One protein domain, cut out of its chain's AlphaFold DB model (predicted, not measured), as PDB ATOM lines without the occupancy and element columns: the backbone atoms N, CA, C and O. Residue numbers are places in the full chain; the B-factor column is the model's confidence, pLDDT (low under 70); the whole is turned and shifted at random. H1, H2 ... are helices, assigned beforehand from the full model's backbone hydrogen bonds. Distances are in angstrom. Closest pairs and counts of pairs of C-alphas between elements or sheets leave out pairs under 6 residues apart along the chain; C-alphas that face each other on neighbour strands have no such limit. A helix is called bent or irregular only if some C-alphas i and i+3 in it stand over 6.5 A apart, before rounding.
ATOM      1  N   ASP A 535     -23.163 -24.256  47.045       91.88
ATOM      2  CA  ASP A 535     -23.994 -23.736  45.952       91.88
ATOM      3  C   ASP A 535     -23.303 -23.868  44.578       91.88
ATOM      4  O   ASP A 535     -22.414 -23.072  44.249       91.88
ATOM      5  N   PRO A 536     -23.755 -24.786  43.700       85.81
ATOM      6  CA  PRO A 536     -23.210 -24.928  42.354       85.81
ATOM      7  C   PRO A 536     -23.595 -23.795  41.396       85.81
ATOM      8  O   PRO A 536     -23.057 -23.732  40.288       85.81
ATOM      9  N   SER A 537     -24.513 -22.898  41.770       87.88
ATOM     10  CA  SER A 537     -24.831 -21.710  40.975       87.88
ATOM     11  C   SER A 537     -23.713 -20.658  41.048       87.88
ATOM     12  O   SER A 537     -23.385 -20.050  40.024       87.88
ATOM     13  N   SER A 538     -23.067 -20.533  42.215       88.81
ATOM     14  CA  SER A 538     -21.951 -19.615  42.486       88.81
ATOM     15  C   SER A 538     -20.650 -19.954  41.739       88.81
ATOM     16  O   SER A 538     -19.798 -19.087  41.528       88.81
ATOM     17  N   VAL A 539     -20.487 -21.209  41.306       89.31
ATOM     18  CA  VAL A 539     -19.234 -21.716  40.736       89.31
ATOM     19  C   VAL A 539     -19.082 -21.330  39.268       89.31
ATOM     20  O   VAL A 539     -19.711 -21.883  38.357       89.31
ATOM     21  N   THR A 540     -18.164 -20.399  39.010       89.75
ATOM     22  CA  THR A 540     -17.785 -20.020  37.648       89.75
ATOM     23  C   THR A 540     -16.790 -21.013  37.045       89.75
ATOM     24  O   THR A 540     -15.889 -21.528  37.710       89.75
ATOM     25  N   TRP A 541     -16.871 -21.203  35.723       83.88
ATOM     26  CA  TRP A 541     -15.893 -22.003  34.972       83.88
ATOM     27  C   TRP A 541     -14.449 -21.516  35.175       83.88
ATOM     28  O   TRP A 541     -13.524 -22.320  35.165       83.88
ATOM     29  N   LYS A 542     -14.238 -20.209  35.399       87.50
ATOM     30  CA  LYS A 542     -12.906 -19.641  35.650       87.50
ATOM     31  C   LYS A 542     -12.317 -20.143  36.973       87.50
ATOM     32  O   LYS A 542     -11.159 -20.543  36.978       87.50
ATOM     33  N   GLN A 543     -13.103 -20.165  38.054       89.69
ATOM     34  CA  GLN A 543     -12.671 -20.710  39.350       89.69
ATOM     35  C   GLN A 543     -12.328 -22.198  39.229       89.69
ATOM     36  O   GLN A 543     -11.235 -22.602  39.623       89.69
ATOM     37  N   TRP A 544     -13.204 -22.990  38.598       93.25
ATOM     38  CA  TRP A 544     -12.939 -24.415  38.401       93.25
ATOM     39  C   TRP A 544     -11.715 -24.679  37.517       93.25
ATOM     40  O   TRP A 544     -10.903 -25.530  37.852       93.25
ATOM     41  N   MET A 545     -11.503 -23.923  36.432       88.50
ATOM     42  CA  MET A 545     -10.298 -24.072  35.604       88.50
ATOM     43  C   MET A 545      -9.016 -23.686  36.349       88.50
ATOM     44  O   MET A 545      -7.981 -24.310  36.122       88.50
ATOM     45  N   THR A 546      -9.054 -22.686  37.236       89.75
ATOM     46  CA  THR A 546      -7.910 -22.359  38.102       89.75
ATOM     47  C   THR A 546      -7.606 -23.504  39.068       89.75
ATOM     48  O   THR A 546      -6.444 -23.884  39.189       89.75
ATOM     49  N   TRP A 547      -8.627 -24.102  39.688       94.75
ATOM     50  CA  TRP A 547      -8.468 -25.276  40.550       94.75
ATOM     51  C   TRP A 547      -7.965 -26.499  39.774       94.75
ATOM     52  O   TRP A 547      -6.962 -27.099  40.152       94.75
ATOM     53  N   ALA A 548      -8.580 -26.822  38.634       89.31
ATOM     54  CA  ALA A 548      -8.202 -27.957  37.798       89.31
ATOM     55  C   ALA A 548      -6.761 -27.828  37.287       89.31
ATOM     56  O   ALA A 548      -6.039 -28.816  37.249       89.31
ATOM     57  N   LYS A 549      -6.291 -26.612  36.973       91.06
ATOM     58  CA  LYS A 549      -4.886 -26.379  36.605       91.06
ATOM     59  C   LYS A 549      -3.904 -26.752  37.727       91.06
ATOM     60  O   LYS A 549      -2.794 -27.182  37.429       91.06
ATOM     61  N   ILE A 550      -4.291 -26.565  38.990       90.12
ATOM     62  CA  ILE A 550      -3.448 -26.828  40.166       90.12
ATOM     63  C   ILE A 550      -3.553 -28.299  40.600       90.12
ATOM     64  O   ILE A 550      -2.537 -28.933  40.864       90.12
ATOM     65  N   HIS A 551      -4.769 -28.850  40.653       88.00
ATOM     66  CA  HIS A 551      -5.049 -30.150  41.275       88.00
ATOM     67  C   HIS A 551      -5.280 -31.300  40.279       88.00
ATOM     68  O   HIS A 551      -5.128 -32.462  40.648       88.00
ATOM     69  N   GLN A 552      -5.637 -31.014  39.022       91.31
ATOM     70  CA  GLN A 552      -5.903 -32.019  37.982       91.31
ATOM     71  C   GLN A 552      -5.433 -31.555  36.582       91.31
ATOM     72  O   GLN A 552      -6.258 -31.411  35.668       91.31
ATOM     73  N   PRO A 553      -4.122 -31.331  36.364       84.38
ATOM     74  CA  PRO A 553      -3.607 -30.707  35.138       84.38
ATOM     75  C   PRO A 553      -4.043 -31.429  33.850       84.38
ATOM     76  O   PRO A 553      -4.435 -30.785  32.882       84.38
ATOM     77  N   LYS A 554      -4.114 -32.766  33.869       83.31
ATOM     78  CA  LYS A 554      -4.606 -33.562  32.733       83.31
ATOM     79  C   LYS A 554      -6.079 -33.281  32.390       83.31
ATOM     80  O   LYS A 554      -6.422 -33.148  31.219       83.31
ATOM     81  N   THR A 555      -6.946 -33.153  33.399       81.56
ATOM     82  CA  THR A 555      -8.369 -32.812  33.216       81.56
ATOM     83  C   THR A 555      -8.526 -31.392  32.663       81.56
ATOM     84  O   THR A 555      -9.370 -31.150  31.796       81.56
ATOM     85  N   TYR A 556      -7.686 -30.464  33.133       87.31
ATOM     86  CA  TYR A 556      -7.599 -29.096  32.621       87.31
ATOM     87  C   TYR A 556      -7.206 -29.068  31.133       87.31
ATOM     88  O   TYR A 556      -7.892 -28.415  30.341       87.31
ATOM     89  N   ASP A 557      -6.176 -29.817  30.728       79.75
ATOM     90  CA  ASP A 557      -5.723 -29.879  29.332       79.75
ATOM     91  C   ASP A 557      -6.781 -30.496  28.402       79.75
ATOM     92  O   ASP A 557      -7.050 -29.957  27.323       79.75
ATOM     93  N   ASP A 558      -7.447 -31.572  28.833       82.12
ATOM     94  CA  ASP A 558      -8.505 -32.234  28.063       82.12
ATOM     95  C   ASP A 558      -9.740 -31.332  27.857       82.12
ATOM     96  O   ASP A 558     -10.285 -31.254  26.749       82.12
ATOM     97  N   GLU A 559     -10.207 -30.619  28.888       81.81
ATOM     98  CA  GLU A 559     -11.321 -29.668  28.744       81.81
ATOM     99  C   GLU A 559     -10.908 -28.411  27.957       81.81
ATOM    100  O   GLU A 559     -11.695 -27.916  27.141       81.81
ATOM    101  N   MET A 560      -9.663 -27.937  28.093       77.94
ATOM    102  CA  MET A 560      -9.131 -26.842  27.275       77.94
ATOM    103  C   MET A 560      -9.065 -27.235  25.789       77.94
ATOM    104  O   MET A 560      -9.514 -26.478  24.922       77.94
ATOM    105  N   ALA A 561      -8.601 -28.448  25.472       75.00
ATOM    106  CA  ALA A 561      -8.581 -28.981  24.111       75.00
ATOM    107  C   ALA A 561      -9.997 -29.087  23.509       75.00
ATOM    108  O   ALA A 561     -10.215 -28.686  22.356       75.00
ATOM    109  N   LYS A 562     -10.990 -29.544  24.289       77.56
ATOM    110  CA  LYS A 562     -12.409 -29.538  23.879       77.56
ATOM    111  C   LYS A 562     -12.913 -28.117  23.613       77.56
ATOM    112  O   LYS A 562     -13.557 -27.889  22.589       77.56
ATOM    113  N   MET A 563     -12.594 -27.146  24.469       69.50
ATOM    114  CA  MET A 563     -12.999 -25.742  24.301       69.50
ATOM    115  C   MET A 563     -12.392 -25.094  23.045       69.50
ATOM    116  O   MET A 563     -13.100 -24.387  22.319       69.50
ATOM    117  N   ILE A 564     -11.129 -25.394  22.718       68.50
ATOM    118  CA  ILE A 564     -10.483 -24.969  21.462       68.50
ATOM    119  C   ILE A 564     -11.183 -25.589  20.243       68.50
ATOM    120  O   ILE A 564     -11.393 -24.896  19.240       68.50
ATOM    121  N   LYS A 565     -11.563 -26.874  20.324       67.06
ATOM    122  CA  LYS A 565     -12.290 -27.593  19.262       67.06
ATOM    123  C   LYS A 565     -13.704 -27.037  19.051       67.06
ATOM    124  O   LYS A 565     -14.134 -26.920  17.910       67.06
ATOM    125  N   MET A 566     -14.384 -26.627  20.123       63.59
ATOM    126  CA  MET A 566     -15.696 -25.962  20.084       63.59
ATOM    127  C   MET A 566     -15.637 -24.472  19.698       63.59
ATOM    128  O   MET A 566     -16.678 -23.827  19.621       63.59
ATOM    129  N   GLY A 567     -14.447 -23.896  19.485       65.75
ATOM    130  CA  GLY A 567     -14.294 -22.487  19.108       65.75
ATOM    131  C   GLY A 567     -14.611 -21.478  20.220       65.75
ATOM    132  O   GLY A 567     -14.752 -20.297  19.930       65.75
ATOM    133  N   ARG A 568     -14.696 -21.916  21.485       67.31
ATOM    134  CA  ARG A 568     -15.047 -21.070  22.647       67.31
ATOM    135  C   ARG A 568     -13.843 -20.383  23.311       67.31
ATOM    136  O   ARG A 568     -13.961 -19.857  24.411       67.31
ATOM    137  N   VAL A 569     -12.680 -20.409  22.660       70.75
ATOM    138  CA  VAL A 569     -11.423 -19.817  23.139       70.75
ATOM    139  C   VAL A 569     -10.993 -18.732  22.157       70.75
ATOM    140  O   VAL A 569     -10.875 -19.000  20.960       70.75
ATOM    141  N   GLY A 570     -10.753 -17.518  22.662       70.56
ATOM    142  CA  GLY A 570     -10.337 -16.371  21.851       70.56
ATOM    143  C   GLY A 570      -9.026 -16.615  21.092       70.56
ATOM    144  O   GLY A 570      -8.165 -17.378  21.538       70.56
ATOM    145  N   GLY A 571      -8.863 -15.946  19.945       71.00
ATOM    146  CA  GLY A 571      -7.754 -16.186  19.008       71.00
ATOM    147  C   GLY A 571      -6.362 -16.137  19.650       71.00
ATOM    148  O   GLY A 571      -5.554 -17.031  19.411       71.00
ATOM    149  N   ALA A 572      -6.117 -15.168  20.536       68.88
ATOM    150  CA  ALA A 572      -4.845 -15.023  21.248       68.88
ATOM    151  C   ALA A 572      -4.517 -16.226  22.156       68.88
ATOM    152  O   ALA A 572      -3.403 -16.745  22.121       68.88
ATOM    153  N   ALA A 573      -5.491 -16.729  22.920       70.00
ATOM    154  CA  ALA A 573      -5.298 -17.910  23.764       70.00
ATOM    155  C   ALA A 573      -5.112 -19.187  22.922       70.00
ATOM    156  O   ALA A 573      -4.293 -20.041  23.259       70.00
ATOM    157  N   LYS A 574      -5.802 -19.287  21.777       73.56
ATOM    158  CA  LYS A 574      -5.617 -20.382  20.816       73.56
ATOM    159  C   LYS A 574      -4.219 -20.378  20.188       73.56
ATOM    160  O   LYS A 574      -3.631 -21.449  20.050       73.56
ATOM    161  N   GLU A 575      -3.669 -19.217  19.832       74.56
ATOM    162  CA  GLU A 575      -2.285 -19.127  19.345       74.56
ATOM    163  C   GLU A 575      -1.254 -19.380  20.445       74.56
ATOM    164  O   GLU A 575      -0.300 -20.113  20.187       74.56
ATOM    165  N   ARG A 576      -1.474 -18.892  21.674       76.19
ATOM    166  CA  ARG A 576      -0.597 -19.180  22.821       76.19
ATOM    167  C   ARG A 576      -0.479 -20.684  23.080       76.19
ATOM    168  O   ARG A 576       0.629 -21.198  23.119       76.19
ATOM    169  N   ILE A 577      -1.599 -21.408  23.140       76.62
ATOM    170  CA  ILE A 577      -1.601 -22.864  23.377       76.62
ATOM    171  C   ILE A 577      -0.943 -23.624  22.212       76.62
ATOM    172  O   ILE A 577      -0.150 -24.538  22.429       76.62
ATOM    173  N   LYS A 578      -1.193 -23.216  20.958       81.75
ATOM    174  CA  LYS A 578      -0.441 -23.753  19.810       81.75
ATOM    175  C   LYS A 578       1.056 -23.448  19.905       81.75
ATOM    176  O   LYS A 578       1.848 -24.221  19.388       81.75
ATOM    177  N   SER A 579       1.446 -22.287  20.426       80.44
ATOM    178  CA  SER A 579       2.841 -21.836  20.528       80.44
ATOM    179  C   SER A 579       3.599 -22.625  21.598       80.44
ATOM    180  O   SER A 579       4.662 -23.154  21.300       80.44
ATOM    181  N   GLN A 580       2.985 -22.862  22.760       81.25
ATOM    182  CA  GLN A 580       3.523 -23.766  23.786       81.25
ATOM    183  C   GLN A 580       3.665 -25.200  23.259       81.25
ATOM    184  O   GLN A 580       4.720 -25.806  23.388       81.25
ATOM    185  N   LYS A 581       2.663 -25.725  22.536       81.38
ATOM    186  CA  LYS A 581       2.796 -27.046  21.898       81.38
ATOM    187  C   LYS A 581       3.928 -27.109  20.859       81.38
ATOM    188  O   LYS A 581       4.538 -28.159  20.692       81.38
ATOM    189  N   ARG A 582       4.219 -25.999  20.170       88.38
ATOM    190  CA  ARG A 582       5.370 -25.884  19.259       88.38
ATOM    191  C   ARG A 582       6.703 -25.854  20.019       88.38
ATOM    192  O   ARG A 582       7.661 -26.410  19.500       88.38
ATOM    193  N   ALA A 583       6.754 -25.263  21.216       81.88
ATOM    194  CA  ALA A 583       7.919 -25.295  22.107       81.88
ATOM    195  C   ALA A 583       8.217 -26.713  22.619       81.88
ATOM    196  O   ALA A 583       9.343 -27.178  22.476       81.88
ATOM    197  N   ILE A 584       7.190 -27.443  23.067       83.56
ATOM    198  CA  ILE A 584       7.311 -28.854  23.472       83.56
ATOM    199  C   ILE A 584       7.811 -29.724  22.306       83.56
ATOM    200  O   ILE A 584       8.734 -30.513  22.482       83.56
ATOM    201  N   ASP A 585       7.257 -29.551  21.096       78.69
ATOM    202  CA  ASP A 585       7.728 -30.241  19.878       78.69
ATOM    203  C   ASP A 585       9.225 -29.966  19.579       78.69
ATOM    204  O   ASP A 585       9.869 -30.789  18.934       78.69
ATOM    205  N   LEU A 586       9.766 -28.829  20.037       83.69
ATOM    206  CA  LEU A 586      11.162 -28.395  19.888       83.69
ATOM    207  C   LEU A 586      12.078 -28.785  21.062       83.69
ATOM    208  O   LEU A 586      13.281 -28.548  20.977       83.69
ATOM    209  N   GLY A 587      11.539 -29.343  22.151       89.06
ATOM    210  CA  GLY A 587      12.289 -29.581  23.390       89.06
ATOM    211  C   GLY A 587      12.633 -28.306  24.174       89.06
ATOM    212  O   GLY A 587      13.594 -28.307  24.937       89.06
ATOM    213  N   LEU A 588      11.880 -27.222  23.970       87.38
ATOM    214  CA  LEU A 588      11.998 -25.965  24.717       87.38
ATOM    215  C   LEU A 588      10.981 -25.926  25.866       87.38
ATOM    216  O   LEU A 588       9.874 -26.448  25.727       87.38
ATOM    217  N   ASP A 589      11.330 -25.244  26.960       85.88
ATOM    218  CA  ASP A 589      10.455 -25.084  28.127       85.88
ATOM    219  C   ASP A 589       9.095 -24.453  27.772       85.88
ATOM    220  O   ASP A 589       9.004 -23.555  26.931       85.88
ATOM    221  N   ASP A 590       8.043 -24.836  28.507       70.56
ATOM    222  CA  ASP A 590       6.640 -24.407  28.314       70.56
ATOM    223  C   ASP A 590       6.402 -22.879  28.347       70.56
ATOM    224  O   ASP A 590       5.306 -22.401  28.019       70.56
ATOM    225  N   GLY A 591       7.401 -22.103  28.776       80.88
ATOM    226  CA  GLY A 591       7.407 -20.641  28.742       80.88
ATOM    227  C   GLY A 591       7.759 -20.038  27.377       80.88
ATOM    228  O   GLY A 591       7.368 -18.899  27.111       80.88
ATOM    229  N   HIS A 592       8.452 -20.769  26.498       83.25
ATOM    230  CA  HIS A 592       8.877 -20.254  25.198       83.25
ATOM    231  C   HIS A 592       7.710 -20.146  24.209       83.25
ATOM    232  O   HIS A 592       6.978 -21.098  23.939       83.25
ATOM    233  N   LEU A 593       7.555 -18.960  23.615       81.38
ATOM    234  CA  LEU A 593       6.589 -18.719  22.546       81.38
ATOM    235  C   LEU A 593       7.245 -18.936  21.183       81.38
ATOM    236  O   LEU A 593       7.807 -18.016  20.597       81.38
ATOM    237  N   VAL A 594       7.137 -20.156  20.664       86.06
ATOM    238  CA  VAL A 594       7.613 -20.501  19.322       86.06
ATOM    239  C   VAL A 594       6.628 -20.027  18.250       86.06
ATOM    240  O   VAL A 594       5.423 -20.322  18.301       86.06
ATOM    241  N   SER A 595       7.140 -19.314  17.247       86.44
ATOM    242  CA  SER A 595       6.378 -18.847  16.089       86.44
ATOM    243  C   SER A 595       6.010 -19.989  15.130       86.44
ATOM    244  O   SER A 595       6.494 -21.116  15.201       86.44
ATOM    245  N   TRP A 596       5.109 -19.727  14.179       82.06
ATOM    246  CA  TRP A 596       4.783 -20.723  13.146       82.06
ATOM    247  C   TRP A 596       5.962 -20.991  12.201       82.06
ATOM    248  O   TRP A 596       6.117 -22.110  11.722       82.06
ATOM    249  N   LYS A 597       6.803 -19.978  11.966       86.12
ATOM    250  CA  LYS A 597       7.935 -20.046  11.039       86.12
ATOM    251  C   LYS A 597       9.074 -20.904  11.597       86.12
ATOM    252  O   LYS A 597       9.563 -21.774  10.889       86.12
ATOM    253  N   GLU A 598       9.440 -20.704  12.862       84.94
ATOM    254  CA  GLU A 598      10.504 -21.475  13.530       84.94
ATOM    255  C   GLU A 598      10.153 -22.964  13.612       84.94
ATOM    256  O   GLU A 598      10.952 -23.813  13.224       84.94
ATOM    257  N   TRP A 599       8.922 -23.286  14.025       90.06
ATOM    258  CA  TRP A 599       8.457 -24.673  14.054       90.06
ATOM    259  C   TRP A 599       8.375 -25.295  12.650       90.06
ATOM    260  O   TRP A 599       8.694 -26.472  12.486       90.06
ATOM    261  N   LEU A 600       7.998 -24.527  11.617       85.44
ATOM    262  CA  LEU A 600       8.011 -25.024  10.237       85.44
ATOM    263  C   LEU A 600       9.429 -25.364   9.759       85.44
ATOM    264  O   LEU A 600       9.625 -26.477   9.280       85.44
ATOM    265  N   GLU A 601      10.411 -24.470   9.918       88.50
ATOM    266  CA  GLU A 601      11.797 -24.761   9.508       88.50
ATOM    267  C   GLU A 601      12.394 -25.929  10.308       88.50
ATOM    268  O   GLU A 601      13.032 -26.806   9.726       88.50
ATOM    269  N   TRP A 602      12.112 -26.029  11.611       92.00
ATOM    270  CA  TRP A 602      12.523 -27.195  12.397       92.00
ATOM    271  C   TRP A 602      11.857 -28.491  11.914       92.00
ATOM    272  O   TRP A 602      12.538 -29.501  11.735       92.00
ATOM    273  N   SER A 603      10.543 -28.477  11.664       81.56
ATOM    274  CA  SER A 603       9.803 -29.672  11.227       81.56
ATOM    275  C   SER A 603      10.206 -30.133   9.824       81.56
ATOM    276  O   SER A 603      10.219 -31.330   9.560       81.56
ATOM    277  N   LYS A 604      10.609 -29.213   8.944       90.75
ATOM    278  CA  LYS A 604      11.155 -29.502   7.611       90.75
ATOM    279  C   LYS A 604      12.452 -30.313   7.667       90.75
ATOM    280  O   LYS A 604      12.663 -31.160   6.806       90.75
ATOM    281  N   VAL A 605      13.290 -30.075   8.680       90.12
ATOM    282  CA  VAL A 605      14.546 -30.812   8.906       90.12
ATOM    283  C   VAL A 605      14.309 -32.101   9.700       90.12
ATOM    284  O   VAL A 605      14.804 -33.156   9.318       90.12
ATOM    285  N   ASN A 606      13.536 -32.038  10.788       86.81
ATOM    286  CA  ASN A 606      13.461 -33.116  11.782       86.81
ATOM    287  C   ASN A 606      12.251 -34.051  11.616       86.81
ATOM    288  O   ASN A 606      12.279 -35.184  12.090       86.81
ATOM    289  N   GLN A 607      11.167 -33.598  10.977       90.19
ATOM    290  CA  GLN A 607       9.924 -34.363  10.795       90.19
ATOM    291  C   GLN A 607       9.313 -34.108   9.394       90.19
ATOM    292  O   GLN A 607       8.156 -33.680   9.300       90.19
ATOM    293  N   PRO A 608      10.048 -34.364   8.289       82.81
ATOM    294  CA  PRO A 608       9.691 -33.904   6.940       82.81
ATOM    295  C   PRO A 608       8.308 -34.375   6.464       82.81
ATOM    296  O   PRO A 608       7.591 -33.614   5.818       82.81
ATOM    297  N   GLN A 609       7.867 -35.580   6.845       77.56
ATOM    298  CA  GLN A 609       6.517 -36.059   6.524       77.56
ATOM    299  C   GLN A 609       5.426 -35.229   7.228       77.56
ATOM    300  O   GLN A 609       4.460 -34.804   6.599       77.56
ATOM    301  N   LYS A 610       5.610 -34.923   8.521       77.56
ATOM    302  CA  LYS A 610       4.696 -34.076   9.307       77.56
ATOM    303  C   LYS A 610       4.702 -32.635   8.792       77.56
ATOM    304  O   LYS A 610       3.647 -32.003   8.789       77.56
ATOM    305  N   TYR A 611       5.847 -32.131   8.323       81.44
ATOM    306  CA  TYR A 611       5.944 -30.854   7.611       81.44
ATOM    307  C   TYR A 611       5.088 -30.868   6.336       81.44
ATOM    308  O   TYR A 611       4.207 -30.020   6.205       81.44
ATOM    309  N   MET A 612       5.257 -31.858   5.451       71.75
ATOM    310  CA  MET A 612       4.481 -31.964   4.204       71.75
ATOM    311  C   MET A 612       2.974 -32.085   4.469       71.75
ATOM    312  O   MET A 612       2.194 -31.323   3.897       71.75
ATOM    313  N   ASP A 613       2.554 -32.941   5.406       72.12
ATOM    314  CA  ASP A 613       1.147 -33.079   5.811       72.12
ATOM    315  C   ASP A 613       0.571 -31.778   6.389       72.12
ATOM    316  O   ASP A 613      -0.606 -31.453   6.185       72.12
ATOM    317  N   THR A 614       1.384 -31.023   7.132       73.62
ATOM    318  CA  THR A 614       0.968 -29.772   7.776       73.62
ATOM    319  C   THR A 614       0.907 -28.620   6.780       73.62
ATOM    320  O   THR A 614      -0.047 -27.846   6.830       73.62
ATOM    321  N   VAL A 615       1.849 -28.526   5.838       68.62
ATOM    322  CA  VAL A 615       1.817 -27.551   4.738       68.62
ATOM    323  C   VAL A 615       0.655 -27.853   3.791       68.62
ATOM    324  O   VAL A 615      -0.100 -26.939   3.465       68.62
ATOM    325  N   ALA A 616       0.418 -29.121   3.438       62.03
ATOM    326  CA  ALA A 616      -0.737 -29.530   2.638       62.03
ATOM    327  C   ALA A 616      -2.063 -29.164   3.329       62.03
ATOM    328  O   ALA A 616      -2.918 -28.508   2.732       62.03
ATOM    329  N   LYS A 617      -2.219 -29.494   4.622       62.72
ATOM    330  CA  LYS A 617      -3.393 -29.084   5.417       62.72
ATOM    331  C   LYS A 617      -3.500 -27.568   5.572       62.72
ATOM    332  O   LYS A 617      -4.617 -27.057   5.582       62.72
ATOM    333  N   ALA A 618      -2.396 -26.837   5.702       60.12
ATOM    334  CA  ALA A 618      -2.418 -25.381   5.807       60.12
ATOM    335  C   ALA A 618      -2.862 -24.735   4.486       60.12
ATOM    336  O   ALA A 618      -3.745 -23.886   4.518       60.12
ATOM    337  N   ALA A 619      -2.335 -25.183   3.342       49.62
ATOM    338  CA  ALA A 619      -2.713 -24.706   2.009       49.62
ATOM    339  C   ALA A 619      -4.183 -25.014   1.660       49.62
ATOM    340  O   ALA A 619      -4.890 -24.159   1.119       49.62
ATOM    341  N   LEU A 620      -4.670 -26.205   2.038       45.03
ATOM    342  CA  LEU A 620      -6.082 -26.588   1.918       45.03
ATOM    343  C   LEU A 620      -7.010 -25.720   2.785       45.03
ATOM    344  O   LEU A 620      -8.110 -25.388   2.351       45.03
ATOM    345  N   ASN A 621      -6.580 -25.337   3.993       44.19
ATOM    346  CA  ASN A 621      -7.408 -24.566   4.930       44.19
ATOM    347  C   ASN A 621      -7.302 -23.036   4.777       44.19
ATOM    348  O   ASN A 621      -8.212 -22.324   5.205       44.19
ATOM    349  N   SER A 622      -6.205 -22.504   4.230       42.94
ATOM    350  CA  SER A 622      -5.935 -21.058   4.219       42.94
ATOM    351  C   SER A 622      -6.619 -20.306   3.078       42.94
ATOM    352  O   SER A 622      -7.028 -19.166   3.279       42.94
ATOM    353  N   SER A 623      -6.760 -20.931   1.906       45.22
ATOM    354  CA  SER A 623      -7.280 -20.281   0.694       45.22
ATOM    355  C   SER A 623      -8.809 -20.315   0.614       45.22
ATOM    356  O   SER A 623      -9.449 -19.270   0.532       45.22
ATOM    357  N   ARG A 624      -9.415 -21.507   0.689       38.25
ATOM    358  CA  ARG A 624     -10.868 -21.691   0.528       38.25
ATOM    359  C   ARG A 624     -11.656 -21.377   1.797       38.25
ATOM    360  O   ARG A 624     -12.606 -20.603   1.751       38.25
ATOM    361  N   THR A 625     -11.262 -21.940   2.938       38.19
ATOM    362  CA  THR A 625     -12.058 -21.869   4.177       38.19
ATOM    363  C   THR A 625     -12.008 -20.504   4.855       38.19
ATOM    364  O   THR A 625     -12.964 -20.136   5.529       38.19
ATOM    365  N   LYS A 626     -10.911 -19.751   4.697       40.41
ATOM    366  CA  LYS A 626     -10.804 -18.392   5.246       40.41
ATOM    367  C   LYS A 626     -11.604 -17.395   4.405       40.41
ATOM    368  O   LYS A 626     -12.446 -16.695   4.950       40.41
ATOM    369  N   TRP A 627     -11.438 -17.414   3.079       45.69
ATOM    370  CA  TRP A 627     -12.224 -16.574   2.168       45.69
ATOM    371  C   TRP A 627     -13.734 -16.828   2.308       45.69
ATOM    372  O   TRP A 627     -14.489 -15.892   2.550       45.69
ATOM    373  N   ALA A 628     -14.171 -18.094   2.286       34.03
ATOM    374  CA  ALA A 628     -15.591 -18.444   2.407       34.03
ATOM    375  C   ALA A 628     -16.211 -18.102   3.776       34.03
ATOM    376  O   ALA A 628     -17.428 -17.992   3.879       34.03
ATOM    377  N   ARG A 629     -15.400 -17.938   4.829       36.66
ATOM    378  CA  ARG A 629     -15.867 -17.558   6.172       36.66
ATOM    379  C   ARG A 629     -15.862 -16.048   6.396       36.66
ATOM    380  O   ARG A 629     -16.730 -15.545   7.098       36.66
ATOM    381  N   ASP A 630     -14.897 -15.352   5.803       37.22
ATOM    382  CA  ASP A 630     -14.692 -13.913   5.984       37.22
ATOM    383  C   ASP A 630     -15.488 -13.075   4.952       37.22
ATOM    384  O   ASP A 630     -15.559 -11.853   5.086       37.22
TER     385      ASP A 630
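This is residues 535 to 630 of the 805 residues of an uncharacterized protein of Apiotrichum porosum (UniProt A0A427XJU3). Two helical hairpins, H1 with H2 and the N-terminal arm of H5 with H4, stand at opposite ends of a loose, flat chain of helices, and H3 bridges the space between them, near H2 on one side and near H4 on the other. Residues 616 to 630 of the bent helix H5 stick out from the second hairpin, and so does the stretch 535 to 543 from the first. There are 96 residues printed with five named helices, H1 to H5 in order along the chain, and no named strand; the class is all helix. The whole is loose, with a radius of gyration of the C-alphas of 16.6 A, and spans 52 by 36 by 18 A.

H1, residues 541 to 551, touches H2, residues 553 to 565, with residues 555 to 556 of H2 alone. Their closest C-alphas are those of Ala 548 and Tyr 556, 5.3 A apart, and they run opposite ways at a steep tilt of 39 degrees, a helical hairpin. H3, residues 571 to 585, is close to H2 but not clearly touching it; the closest C-alphas, of Ile 564 and Lys 574, are 6.7 A apart, and the tilt is steep, 54 degrees. H3 is likewise close to H4, residues 596 to 606, but not clearly touching; the closest C-alphas, of Arg 582 and Trp 599, are 6.2 A apart, and the two run the same way at a shallow tilt of 24 degrees. H5, residues 608 to 630, was assigned as one helix by its hydrogen bonds but is bent: C-alphas 620 and 623 are 6.5 A apart, and its arms H5a, residues 608 to 620, and H5b, residues 623 to 630, stand at a steep tilt of 46 degrees. H4 and H5a touch and form a helical hairpin, H5a touching H4 with residues 610 to 612 alone; the closest C-alphas, of Lys 604 and Tyr 611, are 5.4 A apart, and they run opposite ways at a tilt of 38 degrees, only just steep. H5b touches no helix, and H3 is apart from H1 and from H5a. Every O i to N i+4 pair is within hydrogen-bond range in H1, H2, H3, H4 and H5a, and 3 of 4 are in H5b.

H1 begins at C-alpha 541, (-15.893, -22.003, 34.972), and is 15.0 A long. H2 is 18.4 A long, H3 20.9 A and H4 15.2 A. H3 begins at C-alpha 571, (-7.754, -16.186, 19.008). H5a is 18.1 A long and H5b 11.1 A, ending at C-alpha 630, (-14.692, -13.913, 5.984).

The C-alphas of Asp 535 and Val 605, the two farthest apart, are 53.9 A apart. The printed part has no cut. The links H1 to H2, H2 to H3 and H4 to H5 are tight, and H3 to H4 is short with 10 residues. Mean pLDDT of the printed part is 76.1; residues 563 to 568, 572 and 615 to 630 are under 70, and H5b has a mean of 39.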